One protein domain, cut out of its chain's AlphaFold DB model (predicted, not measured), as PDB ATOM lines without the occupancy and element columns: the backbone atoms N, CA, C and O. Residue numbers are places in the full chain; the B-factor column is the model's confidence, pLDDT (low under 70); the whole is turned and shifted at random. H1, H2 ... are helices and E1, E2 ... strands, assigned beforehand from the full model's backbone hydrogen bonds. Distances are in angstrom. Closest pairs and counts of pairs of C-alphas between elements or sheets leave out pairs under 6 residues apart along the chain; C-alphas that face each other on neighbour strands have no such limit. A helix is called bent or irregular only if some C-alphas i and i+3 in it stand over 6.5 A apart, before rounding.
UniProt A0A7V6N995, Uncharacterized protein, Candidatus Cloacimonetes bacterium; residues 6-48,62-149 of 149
ATOM      1  N   TYR A   6     177.904 181.857 189.087       69.12
ATOM      2  CA  TYR A   6     177.656 181.620 187.666       69.12
ATOM      3  C   TYR A   6     176.490 182.487 187.207       69.12
ATOM      4  O   TYR A   6     175.561 182.739 187.983       69.12
ATOM      5  N   ASP A   7     176.553 182.974 185.970       68.38
ATOM      6  CA  ASP A   7     175.593 183.941 185.438       68.38
ATOM      7  C   ASP A   7     174.588 183.319 184.459       68.38
ATOM      8  O   ASP A   7     173.572 183.945 184.152       68.38
ATOM      9  N   LYS A   8     174.853 182.102 183.960       75.06
ATOM     10  CA  LYS A   8     173.974 181.407 183.012       75.06
ATOM     11  C   LYS A   8     173.814 179.931 183.365       75.06
ATOM     12  O   LYS A   8     174.795 179.220 183.582       75.06
ATOM     13  N   VAL A   9     172.561 179.475 183.348       78.31
ATOM     14  CA  VAL A   9     172.183 178.072 183.552       78.31
ATOM     15  C   VAL A   9     171.341 177.605 182.378       78.31
ATOM     16  O   VAL A   9     170.237 178.095 182.162       78.31
ATOM     17  N   PHE A  10     171.858 176.644 181.629       83.38
ATOM     18  CA  PHE A  10     171.175 176.034 180.499       83.38
ATOM     19  C   PHE A  10     170.722 174.626 180.861       83.38
ATOM     20  O   PHE A  10     171.423 173.895 181.557       83.38
ATOM     21  N   VAL A  11     169.561 174.234 180.350       84.81
ATOM     22  CA  VAL A  11     168.965 172.918 180.548       84.81
ATOM     23  C   VAL A  11     168.577 172.317 179.212       84.81
ATOM     24  O   VAL A  11     168.051 172.998 178.333       84.81
ATOM     25  N   ARG A  12     168.809 171.017 179.072       86.06
ATOM     26  CA  ARG A  12     168.259 170.216 177.978       86.06
ATOM     27  C   ARG A  12     167.735 168.879 178.508       86.06
ATOM     28  O   ARG A  12     168.163 168.452 179.583       86.06
ATOM     29  N   PRO A  13     166.864 168.180 177.763       84.00
ATOM     30  CA  PRO A  13     166.596 166.769 178.024       84.00
ATOM     31  C   PRO A  13     167.902 165.965 178.063       84.00
ATOM     32  O   PRO A  13     168.812 166.251 177.280       84.00
ATOM     33  N   ALA A  14     167.992 164.978 178.959       81.88
ATOM     34  CA  ALA A  14     169.199 164.170 179.114       81.88
ATOM     35  C   ALA A  14     169.619 163.530 177.782       81.88
ATOM     36  O   ALA A  14     168.820 162.860 177.120       81.88
ATOM     37  N   GLY A  15     170.871 163.761 177.394       81.88
ATOM     38  CA  GLY A  15     171.452 163.262 176.152       81.88
ATOM     39  C   GLY A  15     172.757 162.508 176.380       81.88
ATOM     40  O   GLY A  15     173.103 162.151 177.502       81.88
ATOM     41  N   GLY A  16     173.497 162.277 175.295       81.81
ATOM     42  CA  GLY A  16     174.854 161.740 175.387       81.81
ATOM     43  C   GLY A  16     175.790 162.709 176.111       81.81
ATOM     44  O   GLY A  16     175.720 163.928 175.897       81.81
ATOM     45  N   GLU A  17     176.658 162.151 176.952       83.19
ATOM     46  CA  GLU A  17     177.723 162.886 177.631       83.19
ATOM     47  C   GLU A  17     178.685 163.511 176.616       83.19
ATOM     48  O   GLU A  17     178.922 162.979 175.528       83.19
ATOM     49  N   PHE A  18     179.240 164.664 176.969       84.50
ATOM     50  CA  PHE A  18     180.170 165.391 176.118       84.50
ATOM     51  C   PHE A  18     181.228 166.105 176.955       84.50
ATOM     52  O   PHE A  18     180.990 166.497 178.093       84.50
ATOM     53  N   THR A  19     182.396 166.317 176.355       84.81
ATOM     54  CA  THR A  19     183.515 167.054 176.965       84.81
ATOM     55  C   THR A  19     183.687 168.453 176.373       84.81
ATOM     56  O   THR A  19     184.328 169.313 176.976       84.81
ATOM     57  N   SER A  20     183.093 168.709 175.203       87.19
ATOM     58  CA  SER A  20     183.105 170.014 174.542       87.19
ATOM     59  C   SER A  20     181.743 170.357 173.943       87.19
ATOM     60  O   SER A  20     181.011 169.472 173.497       87.19
ATOM     61  N   LEU A  21     181.399 171.645 173.952       86.62
ATOM     62  CA  LEU A  21     180.145 172.167 173.418       86.62
ATOM     63  C   LEU A  21     180.390 173.516 172.739       86.62
ATOM     64  O   LEU A  21     180.884 174.450 173.368       86.62
ATOM     65  N   ALA A  22     179.996 173.638 171.471       86.62
ATOM     66  CA  ALA A  22     180.037 174.918 170.774       86.62
ATOM     67  C   ALA A  22     179.005 175.884 171.374       86.62
ATOM     68  O   ALA A  22     177.843 175.516 171.568       86.62
ATOM     69  N   LYS A  23     179.374 177.146 171.605       83.25
ATOM     70  CA  LYS A  23     178.459 178.168 172.145       83.25
ATOM     71  C   LYS A  23     177.246 178.407 171.257       83.25
ATOM     72  O   LYS A  23     176.180 178.749 171.761       83.25
ATOM     73  N   SER A  24     177.387 178.201 169.948       83.00
ATOM     74  CA  SER A  24     176.271 178.251 169.002       83.00
ATOM     75  C   SER A  24     175.198 177.200 169.302       83.00
ATOM     76  O   SER A  24     174.030 177.445 169.029       83.00
ATOM     77  N   ALA A  25     175.556 176.070 169.918       83.81
ATOM     78  CA  ALA A  25     174.602 175.046 170.327       83.81
ATOM     79  C   ALA A  25     173.804 175.437 171.582       83.81
ATOM     80  O   ALA A  25     172.773 174.831 171.841       83.81
ATOM     81  N   LEU A  26     174.211 176.461 172.344       81.62
ATOM     82  CA  LEU A  26     173.465 176.914 173.528       81.62
ATOM     83  C   LEU A  26     172.093 177.498 173.179       81.62
ATOM     84  O   LEU A  26     171.224 177.559 174.042       81.62
ATOM     85  N   SER A  27     171.867 177.898 171.922       78.94
ATOM     86  CA  SER A  27     170.558 178.385 171.477       78.94
ATOM     87  C   SER A  27     169.484 177.296 171.440       78.94
ATOM     88  O   SER A  27     168.304 177.629 171.413       78.94
ATOM     89  N   SER A  28     169.866 176.013 171.406       79.75
ATOM     90  CA  SER A  28     168.922 174.889 171.474       79.75
ATOM     91  C   SER A  28     168.644 174.419 172.904       79.75
ATOM     92  O   SER A  28     167.809 173.538 173.102       79.75
ATOM     93  N   TRP A  29     169.321 174.998 173.898       82.50
ATOM     94  CA  TRP A  29     169.112 174.692 175.307       82.50
ATOM     95  C   TRP A  29     168.122 175.686 175.923       82.50
ATOM     96  O   TRP A  29     168.141 176.881 175.624       82.50
ATOM     97  N   GLY A  30     167.273 175.200 176.825       77.38
ATOM     98  CA  GLY A  30     166.389 176.042 177.619       77.38
ATOM     99  C   GLY A  30     167.191 176.802 178.670       77.38
ATOM    100  O   GLY A  30     167.818 176.200 179.535       77.38
ATOM    101  N   LEU A  31     167.189 178.131 178.618       71.69
ATOM    102  CA  LEU A  31     167.825 178.950 179.647       71.69
ATOM    103  C   LEU A  31     166.928 178.988 180.898       71.69
ATOM    104  O   LEU A  31     165.820 179.527 180.857       71.69
ATOM    105  N   LEU A  32     167.411 178.435 182.013       68.19
ATOM    106  CA  LEU A  32     166.824 178.658 183.336       68.19
ATOM    107  C   LEU A  32     167.098 180.113 183.760       68.19
ATOM    108  O   LEU A  32     168.125 180.675 183.386       68.19
ATOM    109  N   PRO A  33     166.151 180.759 184.463       62.28
ATOM    110  CA  PRO A  33     165.731 182.142 184.239       62.28
ATOM    111  C   PRO A  33     166.859 183.162 184.033       62.28
ATOM    112  O   PRO A  33     167.817 183.241 184.799       62.28
ATOM    113  N   THR A  34     166.675 184.010 183.016       55.69
ATOM    114  CA  THR A  34     167.542 185.148 182.678       55.69
ATOM    115  C   THR A  34     167.844 186.014 183.902       55.69
ATOM    116  O   THR A  34     166.930 186.608 184.471       55.69
ATOM    117  N   GLY A  35     169.126 186.127 184.257       53.22
ATOM    118  CA  GLY A  35     169.614 187.035 185.302       53.22
ATOM    119  C   GLY A  35     169.756 186.423 186.697       53.22
ATOM    120  O   GLY A  35     170.147 187.144 187.616       53.22
ATOM    121  N   ALA A  36     169.478 185.126 186.870       56.38
ATOM    122  CA  ALA A  36     169.675 184.470 188.154       56.38
ATOM    123  C   ALA A  36     171.169 184.244 188.448       56.38
ATOM    124  O   ALA A  36     171.913 183.724 187.616       56.38
ATOM    125  N   LYS A  37     171.604 184.613 189.653       60.50
ATOM    126  CA  LYS A  37     172.937 184.280 190.166       60.50
ATOM    127  C   LYS A  37     172.882 182.874 190.740       60.50
ATOM    128  O   LYS A  37     172.078 182.611 191.631       60.50
ATOM    129  N   VAL A  38     173.748 181.988 190.271       63.56
ATOM    130  CA  VAL A  38     173.888 180.662 190.879       63.56
ATOM    131  C   VAL A  38     174.882 180.759 192.021       63.56
ATOM    132  O   VAL A  38     176.035 181.130 191.788       63.56
ATOM    133  N   THR A  39     174.467 180.420 193.239       58.81
ATOM    134  CA  THR A  39     175.402 180.218 194.349       58.81
ATOM    135  C   THR A  39     175.740 178.734 194.439       58.81
ATOM    136  O   THR A  39     174.873 177.873 194.597       58.81
ATOM    137  N   GLN A  40     177.026 178.418 194.286       51.81
ATOM    138  CA  GLN A  40     177.533 177.054 194.412       51.81
ATOM    139  C   GLN A  40     177.692 176.683 195.894       51.81
ATOM    140  O   GLN A  40     178.805 176.638 196.411       51.81
ATOM    141  N   GLU A  41     176.585 176.406 196.579       48.25
ATOM    142  CA  GLU A  41     176.597 175.504 197.735       48.25
ATOM    143  C   GLU A  41     176.226 174.106 197.237       48.25
ATOM    144  O   GLU A  41     175.129 173.617 197.469       48.25
ATOM    145  N   LEU A  42     177.131 173.479 196.483       51.00
ATOM    146  CA  LEU A  42     176.985 172.059 196.170       51.00
ATOM    147  C   LEU A  42     177.398 171.278 197.409       51.00
ATOM    148  O   LEU A  42     178.585 171.033 197.639       51.00
ATOM    149  N   GLY A  43     176.418 170.928 198.229       45.69
ATOM    150  CA  GLY A  43     176.591 169.869 199.206       45.69
ATOM    151  C   GLY A  43     176.603 168.538 198.468       45.69
ATOM    152  O   GLY A  43     175.564 168.104 197.987       45.69
ATOM    153  N   PHE A  44     177.766 167.898 198.364       47.25
ATOM    154  CA  PHE A  44     177.842 166.491 197.988       47.25
ATOM    155  C   PHE A  44     177.685 165.686 199.273       47.25
ATOM    156  O   PHE A  44     178.646 165.524 200.025       47.25
ATOM    157  N   THR A  45     176.470 165.236 199.571       46.72
ATOM    158  CA  THR A  45     176.292 164.168 200.554       46.72
ATOM    159  C   THR A  45     176.163 162.862 199.791       46.72
ATOM    160  O   THR A  45     175.304 162.731 198.916       46.72
ATOM    161  N   THR A  46     177.074 161.933 200.071       45.75
ATOM    162  CA  THR A  46     176.958 160.543 199.648       45.75
ATOM    163  C   THR A  46     176.020 159.856 200.630       45.75
ATOM    164  O   THR A  46     176.282 159.790 201.830       45.75
ATOM    165  N   GLU A  47     174.863 159.418 200.145       52.91
ATOM    166  CA  GLU A  47     173.952 158.580 200.927       52.91
ATOM    167  C   GLU A  47     174.051 157.134 200.425       52.91
ATOM    168  O   GLU A  47     174.064 156.926 199.206       52.91
ATOM    169  N   PRO A  48     174.111 156.131 201.324       50.22
ATOM    170  CA  PRO A  48     174.069 154.733 200.919       50.22
ATOM    171  C   PRO A  48     172.686 154.406 200.336       50.22
ATOM    172  O   PRO A  48     171.665 154.571 201.006       50.22
ATOM    173  N   GLY A  62     174.342 149.059 197.561       48.47
ATOM    174  CA  GLY A  62     174.365 148.817 196.117       48.47
ATOM    175  C   GLY A  62     174.969 149.969 195.306       48.47
ATOM    176  O   GLY A  62     175.496 149.739 194.217       48.47
ATOM    177  N   SER A  63     174.893 151.209 195.810       50.19
ATOM    178  CA  SER A  63     175.560 152.382 195.224       50.19
ATOM    179  C   SER A  63     175.552 153.596 196.160       50.19
ATOM    180  O   SER A  63     174.768 153.658 197.107       50.19
ATOM    181  N   GLU A  64     176.401 154.582 195.870       52.59
ATOM    182  CA  GLU A  64     176.371 155.892 196.519       52.59
ATOM    183  C   GLU A  64     175.495 156.857 195.707       52.59
ATOM    184  O   GLU A  64     175.676 157.054 194.496       52.59
ATOM    185  N   ALA A  65     174.507 157.457 196.372       54.66
ATOM    186  CA  ALA A  65     173.699 158.519 195.797       54.66
ATOM    187  C   ALA A  65     174.403 159.858 196.014       54.66
ATOM    188  O   ALA A  65     174.696 160.229 197.148       54.66
ATOM    189  N   VAL A  66     174.636 160.600 194.930       58.12
ATOM    190  CA  VAL A  66     175.179 161.957 195.003       58.12
ATOM    191  C   VAL A  66     174.028 162.952 194.954       58.12
ATOM    192  O   VAL A  66     173.330 163.073 193.940       58.12
ATOM    193  N   ASN A  67     173.839 163.673 196.056       62.81
ATOM    194  CA  ASN A  67     172.915 164.797 196.109       62.81
ATOM    195  C   ASN A  67     173.564 166.020 195.444       62.81
ATOM    196  O   ASN A  67     174.706 166.371 195.728       62.81
ATOM    197  N   CYS A  68     172.837 166.665 194.536       64.69
ATOM    198  CA  CYS A  68     173.197 167.963 193.987       64.69
ATOM    199  C   CYS A  68     172.182 168.988 194.474       64.69
ATOM    200  O   CYS A  68     170.996 168.902 194.146       64.69
ATOM    201  N   GLU A  69     172.669 169.985 195.201       67.38
ATOM    202  CA  GLU A  69     171.898 171.153 195.604       67.38
ATOM    203  C   GLU A  69     172.451 172.390 194.896       67.38
ATOM    204  O   GLU A  69     173.644 172.681 194.937       67.38
ATOM    205  N   MET A  70     171.580 173.112 194.199       72.62
ATOM    206  CA  MET A  70     171.916 174.358 193.521       72.62
ATOM    207  C   MET A  70     170.883 175.412 193.880       72.62
ATOM    208  O   MET A  70     169.687 175.134 193.881       72.62
ATOM    209  N   GLN A  71     171.324 176.636 194.152       73.06
ATOM    210  CA  GLN A  71     170.419 177.746 194.427       73.06
ATOM    211  C   GLN A  71     170.540 178.791 193.320       73.06
ATOM    212  O   GLN A  71     171.636 179.265 193.016       73.06
ATOM    213  N   LEU A  72     169.407 179.146 192.716       73.06
ATOM    214  CA  LEU A  72     169.298 180.260 191.781       73.06
ATOM    215  C   LEU A  72     168.689 181.449 192.528       73.06
ATOM    216  O   LEU A  72     167.548 181.385 192.991       73.06
ATOM    217  N   VAL A  73     169.449 182.530 192.647       73.69
ATOM    218  CA  VAL A  73     169.065 183.760 193.344       73.69
ATOM    219  C   VAL A  73     168.661 184.826 192.326       73.69
ATOM    220  O   VAL A  73     169.331 184.990 191.308       73.69
ATOM    221  N   GLY A  74     167.585 185.569 192.591       68.12
ATOM    222  CA  GLY A  74     167.118 186.647 191.710       68.12
ATOM    223  C   GLY A  74     166.297 186.154 190.514       68.12
ATOM    224  O   GLY A  74     166.280 186.790 189.464       68.12
ATOM    225  N   TRP A  75     165.627 185.007 190.655       72.06
ATOM    226  CA  TRP A  75     164.779 184.431 189.608       72.06
ATOM    227  C   TRP A  75     163.375 185.066 189.588       72.06
ATOM    228  O   TRP A  75     162.876 185.534 190.607       72.06
ATOM    229  N   ASN A  76     162.706 185.064 188.429       72.44
ATOM    230  CA  ASN A  76     161.333 185.567 188.300       72.44
ATOM    231  C   ASN A  76     160.302 184.484 188.694       72.44
ATOM    232  O   ASN A  76     160.201 183.487 187.971       72.44
ATOM    233  N   PRO A  77     159.469 184.692 189.737       69.31
ATOM    234  CA  PRO A  77     158.424 183.751 190.153       69.31
ATOM    235  C   PRO A  77     157.458 183.313 189.042       69.31
ATOM    236  O   PRO A  77     156.974 182.180 189.059       69.31
ATOM    237  N   ALA A  78     157.217 184.162 188.037       72.56
ATOM    238  CA  ALA A  78     156.360 183.837 186.895       72.56
ATOM    239  C   ALA A  78     156.918 182.699 186.014       72.56
ATOM    240  O   ALA A  78     156.156 182.031 185.316       72.56
ATOM    241  N   ALA A  79     158.228 182.430 186.068       71.38
ATOM    242  CA  ALA A  79     158.873 181.353 185.315       71.38
ATOM    243  C   ALA A  79     158.716 179.966 185.970       71.38
ATOM    244  O   ALA A  79     159.094 178.961 185.367       71.38
ATOM    245  N   LEU A  80     158.149 179.879 187.184       73.06
ATOM    246  CA  LEU A  80     158.045 178.621 187.935       73.06
ATOM    247  C   LEU A  80     157.281 177.541 187.164       73.06
ATOM    248  O   LEU A  80     157.691 176.384 187.172       73.06
ATOM    249  N   ALA A  81     156.185 177.908 186.496       72.88
ATOM    250  CA  ALA A  81     155.371 176.956 185.744       72.88
ATOM    251  C   ALA A  81     156.173 176.308 184.603       72.88
ATOM    252  O   ALA A  81     156.195 175.086 184.495       72.88
ATOM    253  N   ALA A  82     156.903 177.116 183.830       73.94
ATOM    254  CA  ALA A  82     157.764 176.630 182.754       73.94
ATOM    255  C   ALA A  82     158.907 175.753 183.293       73.94
ATOM    256  O   ALA A  82     159.139 174.662 182.780       73.94
ATOM    257  N   MET A  83     159.561 176.170 184.383       74.44
ATOM    258  CA  MET A  83     160.613 175.368 185.020       74.44
ATOM    259  C   MET A  83     160.090 174.023 185.525       74.44
ATOM    260  O   MET A  83     160.751 173.004 185.366       74.44
ATOM    261  N   ARG A  84     158.887 173.984 186.107       75.44
ATOM    262  CA  ARG A  84     158.271 172.727 186.549       75.44
ATOM    263  C   ARG A  84     157.978 171.796 185.373       75.44
ATOM    264  O   ARG A  84     158.219 170.602 185.503       75.44
ATOM    265  N   THR A  85     157.507 172.323 184.244       73.75
ATOM    266  CA  THR A  85     157.259 171.528 183.028       73.75
ATOM    267  C   THR A  85     158.539 170.928 182.449       73.75
ATOM    268  O   THR A  85     158.519 169.787 181.987       73.75
ATOM    269  N   GLU A  86     159.647 171.666 182.490       70.50
ATOM    270  CA  GLU A  86     160.929 171.207 181.949       70.50
ATOM    271  C   GLU A  86     161.689 170.261 182.894       70.50
ATOM    272  O   GLU A  86     162.396 169.374 182.420       70.50
ATOM    273  N   LEU A  87     161.526 170.409 184.214       75.88
ATOM    274  CA  LEU A  87     162.348 169.709 185.212       75.88
ATOM    275  C   LEU A  87     161.646 168.531 185.909       75.88
ATOM    276  O   LEU A  87     162.294 167.538 186.239       75.88
ATOM    277  N   ILE A  88     160.333 168.603 186.160       75.69
ATOM    278  CA  ILE A  88     159.646 167.574 186.957       75.69
ATOM    279  C   ILE A  88     159.509 166.274 186.160       75.69
ATOM    280  O   ILE A  88     159.036 166.270 185.026       75.69
ATOM    281  N   ASN A  89     159.864 165.153 186.800       71.88
ATOM    282  CA  ASN A  89     159.797 163.793 186.244       71.88
ATOM    283  C   ASN A  89     160.602 163.586 184.952       71.88
ATOM    284  O   ASN A  89     160.349 162.638 184.208       71.88
ATOM    285  N   ARG A  90     161.582 164.452 184.686       75.25
ATOM    286  CA  ARG A  90     162.476 164.349 183.536       75.25
ATOM    287  C   ARG A  90     163.916 164.275 184.015       75.25
ATOM    288  O   ARG A  90     164.303 164.958 184.959       75.25
ATOM    289  N   LYS A  91     164.707 163.441 183.343       80.25
ATOM    290  CA  LYS A  91     166.163 163.515 183.438       80.25
ATOM    291  C   LYS A  91     166.629 164.627 182.515       80.25
ATOM    292  O   LYS A  91     166.266 164.637 181.335       80.25
ATOM    293  N   VAL A  92     167.411 165.548 183.053       81.50
ATOM    294  CA  VAL A  92     167.915 166.711 182.334       81.50
ATOM    295  C   VAL A  92     169.422 166.823 182.485       81.50
ATOM    296  O   VAL A  92     169.989 166.382 183.484       81.50
ATOM    297  N   ASP A  93     170.054 167.444 181.496       82.31
ATOM    298  CA  ASP A  93     171.430 167.904 181.623       82.31
ATOM    299  C   ASP A  93     171.407 169.388 181.991       82.31
ATOM    300  O   ASP A  93     170.701 170.175 181.352       82.31
ATOM    301  N   ILE A  94     172.174 169.771 183.011       81.88
ATOM    302  CA  ILE A  94     172.265 171.150 183.500       81.88
ATOM    303  C   ILE A  94     173.677 171.656 183.239       81.88
ATOM    304  O   ILE A  94     174.624 171.201 183.874       81.88
ATOM    305  N   LEU A  95     173.816 172.610 182.322       82.75
ATOM    306  CA  LEU A  95     175.060 173.326 182.068       82.75
ATOM    307  C   LEU A  95     175.067 174.631 182.856       82.75
ATOM    308  O   LEU A  95     174.175 175.468 182.722       82.75
ATOM    309  N   ILE A  96     176.135 174.832 183.609       80.75
ATOM    310  CA  ILE A  96     176.425 176.049 184.342       80.75
ATOM    311  C   ILE A  96     177.634 176.718 183.693       80.75
ATOM    312  O   ILE A  96     178.671 176.091 183.455       80.75
ATOM    313  N   TYR A  97     177.492 178.004 183.406       76.62
ATOM    314  CA  TYR A  97     178.496 178.791 182.713       76.62
ATOM    315  C   TYR A  97     178.679 180.148 183.397       76.62
ATOM    316  O   TYR A  97     177.707 180.759 183.840       76.62
ATOM    317  N   ASP A  98     179.933 180.597 183.485       76.38
ATOM    318  CA  ASP A  98     180.295 181.967 183.851       76.38
ATOM    319  C   ASP A  98     180.759 182.698 182.585       76.38
ATOM    320  O   ASP A  98     181.791 182.355 182.005       76.38
ATOM    321  N   SER A  99     180.027 183.728 182.158       71.50
ATOM    322  CA  SER A  99     180.377 184.540 180.986       71.50
ATOM    323  C   SER A  99     181.754 185.189 181.045       71.50
ATOM    324  O   SER A  99     182.309 185.521 179.994       71.50
ATOM    325  N   ARG A 100     182.335 185.337 182.239       71.50
ATOM    326  CA  ARG A 100     183.699 185.849 182.421       71.50
ATOM    327  C   ARG A 100     184.759 184.808 182.072       71.50
ATOM    328  O   ARG A 100     185.862 185.172 181.667       71.50
ATOM    329  N   LEU A 101     184.432 183.523 182.193       70.31
ATOM    330  CA  LEU A 101     185.299 182.405 181.836       70.31
ATOM    331  C   LEU A 101     184.958 181.955 180.417       70.31
ATOM    332  O   LEU A 101     184.138 181.075 180.203       70.31
ATOM    333  N   ALA A 102     185.588 182.575 179.420       68.69
ATOM    334  CA  ALA A 102     185.193 182.441 178.017       68.69
ATOM    335  C   ALA A 102     185.090 180.994 177.493       68.69
ATOM    336  O   ALA A 102     184.299 180.766 176.583       68.69
ATOM    337  N   THR A 103     185.845 180.034 178.031       81.06
ATOM    338  CA  THR A 103     185.963 178.674 177.474       81.06
ATOM    339  C   THR A 103     185.623 177.557 178.457       81.06
ATOM    340  O   THR A 103     185.762 176.391 178.101       81.06
ATOM    341  N   SER A 104     185.195 177.874 179.680       81.38
ATOM    342  CA  SER A 104     184.998 176.870 180.733       81.38
ATOM    343  C   SER A 104     183.555 176.860 181.217       81.38
ATOM    344  O   SER A 104     183.009 177.900 181.584       81.38
ATOM    345  N   GLY A 105     182.956 175.676 181.244       79.69
ATOM    346  CA  GLY A 105     181.657 175.426 181.854       79.69
ATOM    347  C   GLY A 105     181.676 174.132 182.656       79.69
ATOM    348  O   GLY A 105     182.649 173.375 182.626       79.69
ATOM    349  N   TRP A 106     180.584 173.872 183.361       81.38
ATOM    350  CA  TRP A 106     180.390 172.628 184.094       81.38
ATOM    351  C   TRP A 106     179.006 172.075 183.811       81.38
ATOM    352  O   TRP A 106     178.031 172.822 183.833       81.38
ATOM    353  N   VAL A 107     178.916 170.776 183.548       80.31
ATOM    354  CA  VAL A 107     177.656 170.107 183.219       80.31
ATOM    355  C   VAL A 107     177.386 168.999 184.213       80.31
ATOM    356  O   VAL A 107     178.285 168.238 184.558       80.31
ATOM    357  N   ILE A 108     176.134 168.903 184.635       80.38
ATOM    358  CA  ILE A 108     175.595 167.734 185.314       80.38
ATOM    359  C   ILE A 108     174.754 166.975 184.304       80.38
ATOM    360  O   ILE A 108     173.824 167.548 183.739       80.38
ATOM    361  N   PHE A 109     175.081 165.708 184.081       79.88
ATOM    362  CA  PHE A 109     174.377 164.853 183.133       79.88
ATOM    363  C   PHE A 109     173.286 164.029 183.819       79.88
ATOM    364  O   PHE A 109     173.485 163.498 184.911       79.88
ATOM    365  N   GLY A 110     172.136 163.898 183.159       75.75
ATOM    366  CA  GLY A 110     171.111 162.914 183.505       75.75
ATOM    367  C   GLY A 110     170.495 163.054 184.899       75.75
ATOM    368  O   GLY A 110     170.006 162.057 185.441       75.75
ATOM    369  N   ILE A 111     170.489 164.257 185.478       76.25
ATOM    370  CA  ILE A 111     169.954 164.507 186.817       76.25
ATOM    371  C   ILE A 111     168.443 164.743 186.772       76.25
ATOM    372  O   ILE A 111     167.919 165.404 185.878       76.25
ATOM    373  N   GLN A 112     167.729 164.214 187.761       77.31
ATOM    374  CA  GLN A 112     166.347 164.598 188.023       77.31
ATOM    375  C   GLN A 112     166.337 165.601 189.176       77.31
ATOM    376  O   GLN A 112     166.691 165.250 190.301       77.31
ATOM    377  N   VAL A 113     165.945 166.844 188.888       75.88
ATOM    378  CA  VAL A 113     165.908 167.931 189.875       75.88
ATOM    379  C   VAL A 113     164.481 168.364 190.181       75.88
ATOM    380  O   VAL A 113     163.616 168.412 189.305       75.88
ATOM    381  N   TYR A 114     164.249 168.735 191.434       77.25
ATOM    382  CA  TYR A 114     163.004 169.313 191.905       77.25
ATOM    383  C   TYR A 114     163.199 170.797 192.232       77.25
ATOM    384  O   TYR A 114     163.969 171.132 193.134       77.25
ATOM    385  N   PRO A 115     162.506 171.705 191.518       76.25
ATOM    386  CA  PRO A 115     162.531 173.123 191.835       76.25
ATOM    387  C   PRO A 115     161.673 173.420 193.071       76.25
ATOM    388  O   PRO A 115     160.450 173.281 193.039       76.25
ATOM    389  N   THR A 116     162.315 173.878 194.142       79.44
ATOM    390  CA  THR A 116     161.677 174.309 195.390       79.44
ATOM    391  C   THR A 116     161.814 175.827 195.527       79.44
ATOM    392  O   THR A 116     162.920 176.320 195.773       79.44
ATOM    393  N   PRO A 117     160.734 176.604 195.322       75.31
ATOM    394  CA  PRO A 117     160.780 178.052 195.467       75.31
ATOM    395  C   PRO A 117     160.843 178.441 196.949       75.31
ATOM    396  O   PRO A 117     160.029 177.994 197.754       75.31
ATOM    397  N   GLU A 118     161.773 179.322 197.298       74.31
ATOM    398  CA  GLU A 118     161.850 179.969 198.604       74.31
ATOM    399  C   GLU A 118     161.557 181.462 198.412       74.31
ATOM    400  O   GLU A 118     162.385 182.235 197.924       74.31
ATOM    401  N   ILE A 119     160.323 181.858 198.739       67.25
ATOM    402  CA  ILE A 119     159.840 183.236 198.612       67.25
ATOM    403  C   ILE A 119     159.648 183.782 200.026       67.25
ATOM    404  O   ILE A 119     158.639 183.519 200.678       67.25
ATOM    405  N   GLY A 120     160.652 184.501 200.522       65.12
ATOM    406  CA  GLY A 120     160.594 185.199 201.806       65.12
ATOM    407  C   GLY A 120     160.224 186.673 201.634       65.12
ATOM    408  O   GLY A 120     160.603 187.301 200.649       65.12
ATOM    409  N   SER A 121     159.528 187.252 202.616       51.47
ATOM    410  CA  SER A 121     159.355 188.710 202.686       51.47
ATOM    411  C   SER A 121     160.726 189.380 202.877       51.47
ATOM    412  O   SER A 121     161.501 188.952 203.732       51.47
ATOM    413  N   ASN A 122     161.036 190.405 202.075       60.88
ATOM    414  CA  ASN A 122     162.309 191.150 202.068       60.88
ATOM    415  C   ASN A 122     163.581 190.348 201.715       60.88
ATOM    416  O   ASN A 122     164.686 190.787 202.038       60.88
ATOM    417  N   LYS A 123     163.459 189.202 201.036       66.44
ATOM    418  CA  LYS A 123     164.608 188.476 200.468       66.44
ATOM    419  C   LYS A 123     164.489 188.398 198.952       66.44
ATOM    420  O   LYS A 123     163.381 188.353 198.419       66.44
ATOM    421  N   GLU A 124     165.629 188.385 198.260       67.88
ATOM    422  CA  GLU A 124     165.640 188.068 196.831       67.88
ATOM    423  C   GLU A 124     164.989 186.691 196.634       67.88
ATOM    424  O   GLU A 124     165.241 185.783 197.431       67.88
ATOM    425  N   PRO A 125     164.130 186.521 195.618       70.31
ATOM    426  CA  PRO A 125     163.524 185.229 195.346       70.31
ATOM    427  C   PRO A 125     164.637 184.215 195.066       70.31
ATOM    428  O   PRO A 125     165.507 184.455 194.222       70.31
ATOM    429  N   VAL A 126     164.604 183.085 195.775       75.81
ATOM    430  CA  VAL A 126     165.543 181.971 195.593       75.81
ATOM    431  C   VAL A 126     164.768 180.751 195.125       75.81
ATOM    432  O   VAL A 126     163.634 180.524 195.549       75.81
ATOM    433  N   ILE A 127     165.326 179.988 194.196       75.44
ATOM    434  CA  ILE A 127     164.806 178.672 193.842       75.44
ATOM    435  C   ILE A 127     165.918 177.658 194.026       75.44
ATOM    436  O   ILE A 127     167.009 177.789 193.469       75.44
ATOM    437  N   LYS A 128     165.639 176.667 194.865       77.94
ATOM    438  CA  LYS A 128     166.543 175.563 195.147       77.94
ATOM    439  C   LYS A 128     166.231 174.440 194.169       77.94
ATOM    440  O   LYS A 128     165.094 173.986 194.098       77.94
ATOM    441  N   LEU A 129     167.221 174.023 193.396       73.81
ATOM    442  CA  LEU A 129     167.191 172.823 192.575       73.81
ATOM    443  C   LEU A 129     167.911 171.732 193.359       73.81
ATOM    444  O   LEU A 129     169.132 171.780 193.503       73.81
ATOM    445  N   SER A 130     167.154 170.774 193.883       71.00
ATOM    446  CA  SER A 130     167.708 169.594 194.542       71.00
ATOM    447  C   SER A 130     167.430 168.361 193.696       71.00
ATOM    448  O   SER A 130     166.316 168.157 193.211       71.00
ATOM    449  N   GLY A 131     168.448 167.541 193.473       65.56
ATOM    450  CA  GLY A 131     168.316 166.311 192.702       65.56
ATOM    451  C   GLY A 131     169.294 165.249 193.163       65.56
ATOM    452  O   GLY A 131     170.344 165.567 193.718       65.56
ATOM    453  N   LYS A 132     168.940 163.986 192.926       65.06
ATOM    454  CA  LYS A 132     169.808 162.840 193.213       65.06
ATOM    455  C   LYS A 132     170.308 162.243 191.905       65.06
ATOM    456  O   LYS A 132     169.506 161.962 191.010       65.06
ATOM    457  N   VAL A 133     171.613 162.021 191.810       63.31
ATOM    458  CA  VAL A 133     172.222 161.194 190.764       63.31
ATOM    459  C   VAL A 133     172.557 159.843 191.389       63.31
ATOM    460  O   VAL A 133     173.229 159.780 192.417       63.31
ATOM    461  N   ARG A 134     172.043 158.759 190.797       55.09
ATOM    462  CA  ARG A 134     172.399 157.384 191.186       55.09
ATOM    463  C   ARG A 134     173.709 156.996 190.500       55.09
ATOM    464  O   ARG A 134     173.910 157.405 189.359       55.09
ATOM    465  N   TYR A 135     174.539 156.190 191.166       53.75
ATOM    466  CA  TYR A 135     175.871 155.771 190.694       53.75
ATOM    467  C   TYR A 135     176.906 156.902 190.609       53.75
ATOM    468  O   TYR A 135     177.739 156.921 189.702       53.75
ATOM    469  N   GLY A 136     176.871 157.850 191.547       47.47
ATOM    470  CA  GLY A 136     178.031 158.716 191.736       47.47
ATOM    471  C   GLY A 136     179.183 157.897 192.316       47.47
ATOM    472  O   GLY A 136     178.946 156.972 193.087       47.47
ATOM    473  N   SER A 137     180.417 158.187 191.909       41.00
ATOM    474  CA  SER A 137     181.600 157.621 192.559       41.00
ATOM    475  C   SER A 137     182.294 158.703 193.372       41.00
ATOM    476  O   SER A 137     182.282 159.869 192.966       41.00
ATOM    477  N   ASP A 138     182.984 158.308 194.443       40.41
ATOM    478  CA  ASP A 138     183.920 159.147 195.212       40.41
ATOM    479  C   ASP A 138     184.901 159.960 194.339       40.41
ATOM    480  O   ASP A 138     185.468 160.964 194.772       40.41
ATOM    481  N   VAL A 139     185.129 159.519 193.097       40.97
ATOM    482  CA  VAL A 139     186.109 160.079 192.160       40.97
ATOM    483  C   VAL A 139     185.469 161.017 191.133       40.97
ATOM    484  O   VAL A 139     186.169 161.865 190.576       40.97
ATOM    485  N   ASN A 140     184.163 160.899 190.867       42.47
ATOM    486  CA  ASN A 140     183.501 161.675 189.825       42.47
ATOM    487  C   ASN A 140     182.484 162.647 190.441       42.47
ATOM    488  O   ASN A 140     181.336 162.263 190.689       42.47
ATOM    489  N   PRO A 141     182.865 163.916 190.688       50.50
ATOM    490  CA  PRO A 141     181.880 164.925 191.035       50.50
ATOM    491  C   PRO A 141     180.859 164.973 189.898       50.50
ATOM    492  O   PRO A 141     181.231 165.069 188.733       50.50
ATOM    493  N   ALA A 142     179.565 164.938 190.225       61.06
ATOM    494  CA  ALA A 142     178.486 164.978 189.232       61.06
ATOM    495  C   ALA A 142     178.585 166.177 188.257       61.06
ATOM    496  O   ALA A 142     177.926 166.187 187.223       61.06
ATOM    497  N   LEU A 143     179.416 167.180 188.578       69.75
ATOM    498  CA  LEU A 143     179.846 168.246 187.680       69.75
ATOM    499  C   LEU A 143     181.080 167.853 186.873       69.75
ATOM    500  O   LEU A 143     182.214 167.919 187.353       69.75
ATOM    501  N   VAL A 144     180.846 167.584 185.599       76.81
ATOM    502  CA  VAL A 144     181.888 167.350 184.609       76.81
ATOM    503  C   VAL A 144     182.325 168.696 184.019       76.81
ATOM    504  O   VAL A 144     181.477 169.456 183.535       76.81
ATOM    505  N   PRO A 145     183.626 169.045 184.051       79.75
ATOM    506  CA  PRO A 145     184.117 170.230 183.363       79.75
ATOM    507  C   PRO A 145     183.987 170.037 181.850       79.75
ATOM    508  O   PRO A 145     184.395 169.014 181.303       79.75
ATOM    509  N   VAL A 146     183.453 171.045 181.167       84.12
ATOM    510  CA  VAL A 146     183.310 171.051 179.710       84.12
ATOM    511  C   VAL A 146     183.989 172.271 179.109       84.12
ATOM    512  O   VAL A 146     183.977 173.366 179.680       84.12
ATOM    513  N   THR A 147     184.584 172.089 177.933       86.69
ATOM    514  CA  THR A 147     185.145 173.196 177.154       86.69
ATOM    515  C   THR A 147     184.072 173.809 176.262       86.69
ATOM    516  O   THR A 147     183.422 173.109 175.486       86.69
ATOM    517  N   LEU A 148     183.904 175.125 176.354       84.25
ATOM    518  CA  LEU A 148     183.014 175.893 175.489       84.25
ATOM    519  C   LEU A 148     183.811 176.485 174.325       84.25
ATOM    520  O   LEU A 148     184.716 177.293 174.557       84.25
ATOM    521  N   THR A 149     183.467 176.082 173.101       83.69
ATOM    522  CA  THR A 149     184.127 176.508 171.853       83.69
ATOM    523  C   THR A 149     183.315 177.513 171.050       83.69
ATOM    524  O   THR A 149     182.065 177.529 171.155       83.69
TER     525      THR A 149
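AT A GLANCE: This is residues 6 to 48 and 62 to 149 of the 149 residues of an uncharacterized protein of Candidatus Cloacimonetes bacterium (UniProt A0A7V6N995). One strongly twisted sheet of nine strands is folded at the bend in E7 into two wings, with E2, E1, E6, the first part of E7 and E9 in one, and the later part of E7 with E8, E5, E3 and E4 in the other. H2 packs on the side between E2 and the later part of E7, and the short helix H1 is outside the first wing, away from the second. The printed part has 131 residues, in the order E1 H1 E2 E3 E4 E5 H2 E6 E7 E8 E9; the sheet is branched, and its named neighbour pairs are antiparallel. The class is mixed, helices and strands. The whole is compact, with a radius of gyration of the C-alphas of 14.4 A, and rounded, spanning 41 by 38 by 25 A.

IN THESE COORDINATES: Find C-alpha 8 at (173.974, 181.407, 183.012); from there E1, residues 8 to 13, runs 17.1 A. Next come H1, residues 23 to 28, and the three-residue strands E2, 30 to 32, E3, 37 to 39, and E4, 46 to 48. H1 is neither bent nor irregular, but only just: C-alphas 24 and 27 are 6.2 A apart. Beyond the cut, look for C-alpha 62 at (174.365, 148.817, 196.117), where E5, residues 62 to 73, sets out on its 35.5 A. H2, residues 77 to 87, measures 15.4 A and is irregular, with C-alphas 78 and 81 being 7.0 A apart. E6 holds residues 92 to 97, over 16.1 A. E7, residues 104 to 118, is the longest strand by residues and bends by 100 degrees at residue 110; E8, residues 126 to 136, covers 26.7 A. E9, residues 143 to 148, ends with C-alpha 148 at (183.014, 175.893, 175.489).

HOW THE PARTS SIT: Start at E1, which has E2 on one side and E6 on the other. N 11 and O 30 join E1 to E2 at 2.8 A, and N 10 and O 95 join E1 to E6 at 2.8 A, both within hydrogen-bond range. E6, E7 and E8 form a meander, each strand the antiparallel neighbour of the one before, made of the hairpins E6 and E7, then E7 and E8. Look for N 96 and O 106 at 2.8 A in the first, and N 116 and O 128 at 2.8 A in the second. E7 pairs in a staggered way: E6 is on one side of it, beside residues 105 to 111, and on the other side are E9, beside 104 to 108, and E8, beside 111 to 118. N 144 of E9 is 2.8 A from O 107. Walking on, E5 has E8 on one side, with N 129 and O 70 at 2.7 A, and E3 and E4 on the other, with N 37 and O 73 at 2.8 A and N 65 and O 47 at 2.9 A. The closest C-alphas of E1 and E3 are those of Lys 8 and Lys 37, 7.8 A apart. H2 is on the sheet at a height of 7.2 A, over none of its strands; its closest C-alphas to E7 are those of Leu 87 and Val 113, 6.1 A. H1 is on the sheet too, at a height of 8.0 A and over none of its strands; C-alphas 23 and 148 are its closest to E9, at 6.1 A. Just before H1, residues 20 to 21 pair in parallel with residues 147 to 148 of E9. Of the O i to N i+4 pairs, H2 has 5 of 7 within hydrogen-bond range and H1 0 of 2, though 2 of 3 O i to N i+3 pairs in H1 are. H1 and H2 are apart.

THE WHOLE: The two C-alphas farthest apart are those of Gly 62 and Asn 122, 44.4 A. Residues 49 to 61 are not printed, and C-alphas 48 and 62 are 7.6 A apart across this cut, between E4 and E5. Of the links that are printed whole, none is long. The mean pLDDT of the printed part is 70.3; 49 residues are under 70, among them 32 to 48, 62 to 69, 119 to 124 and 131 to 143.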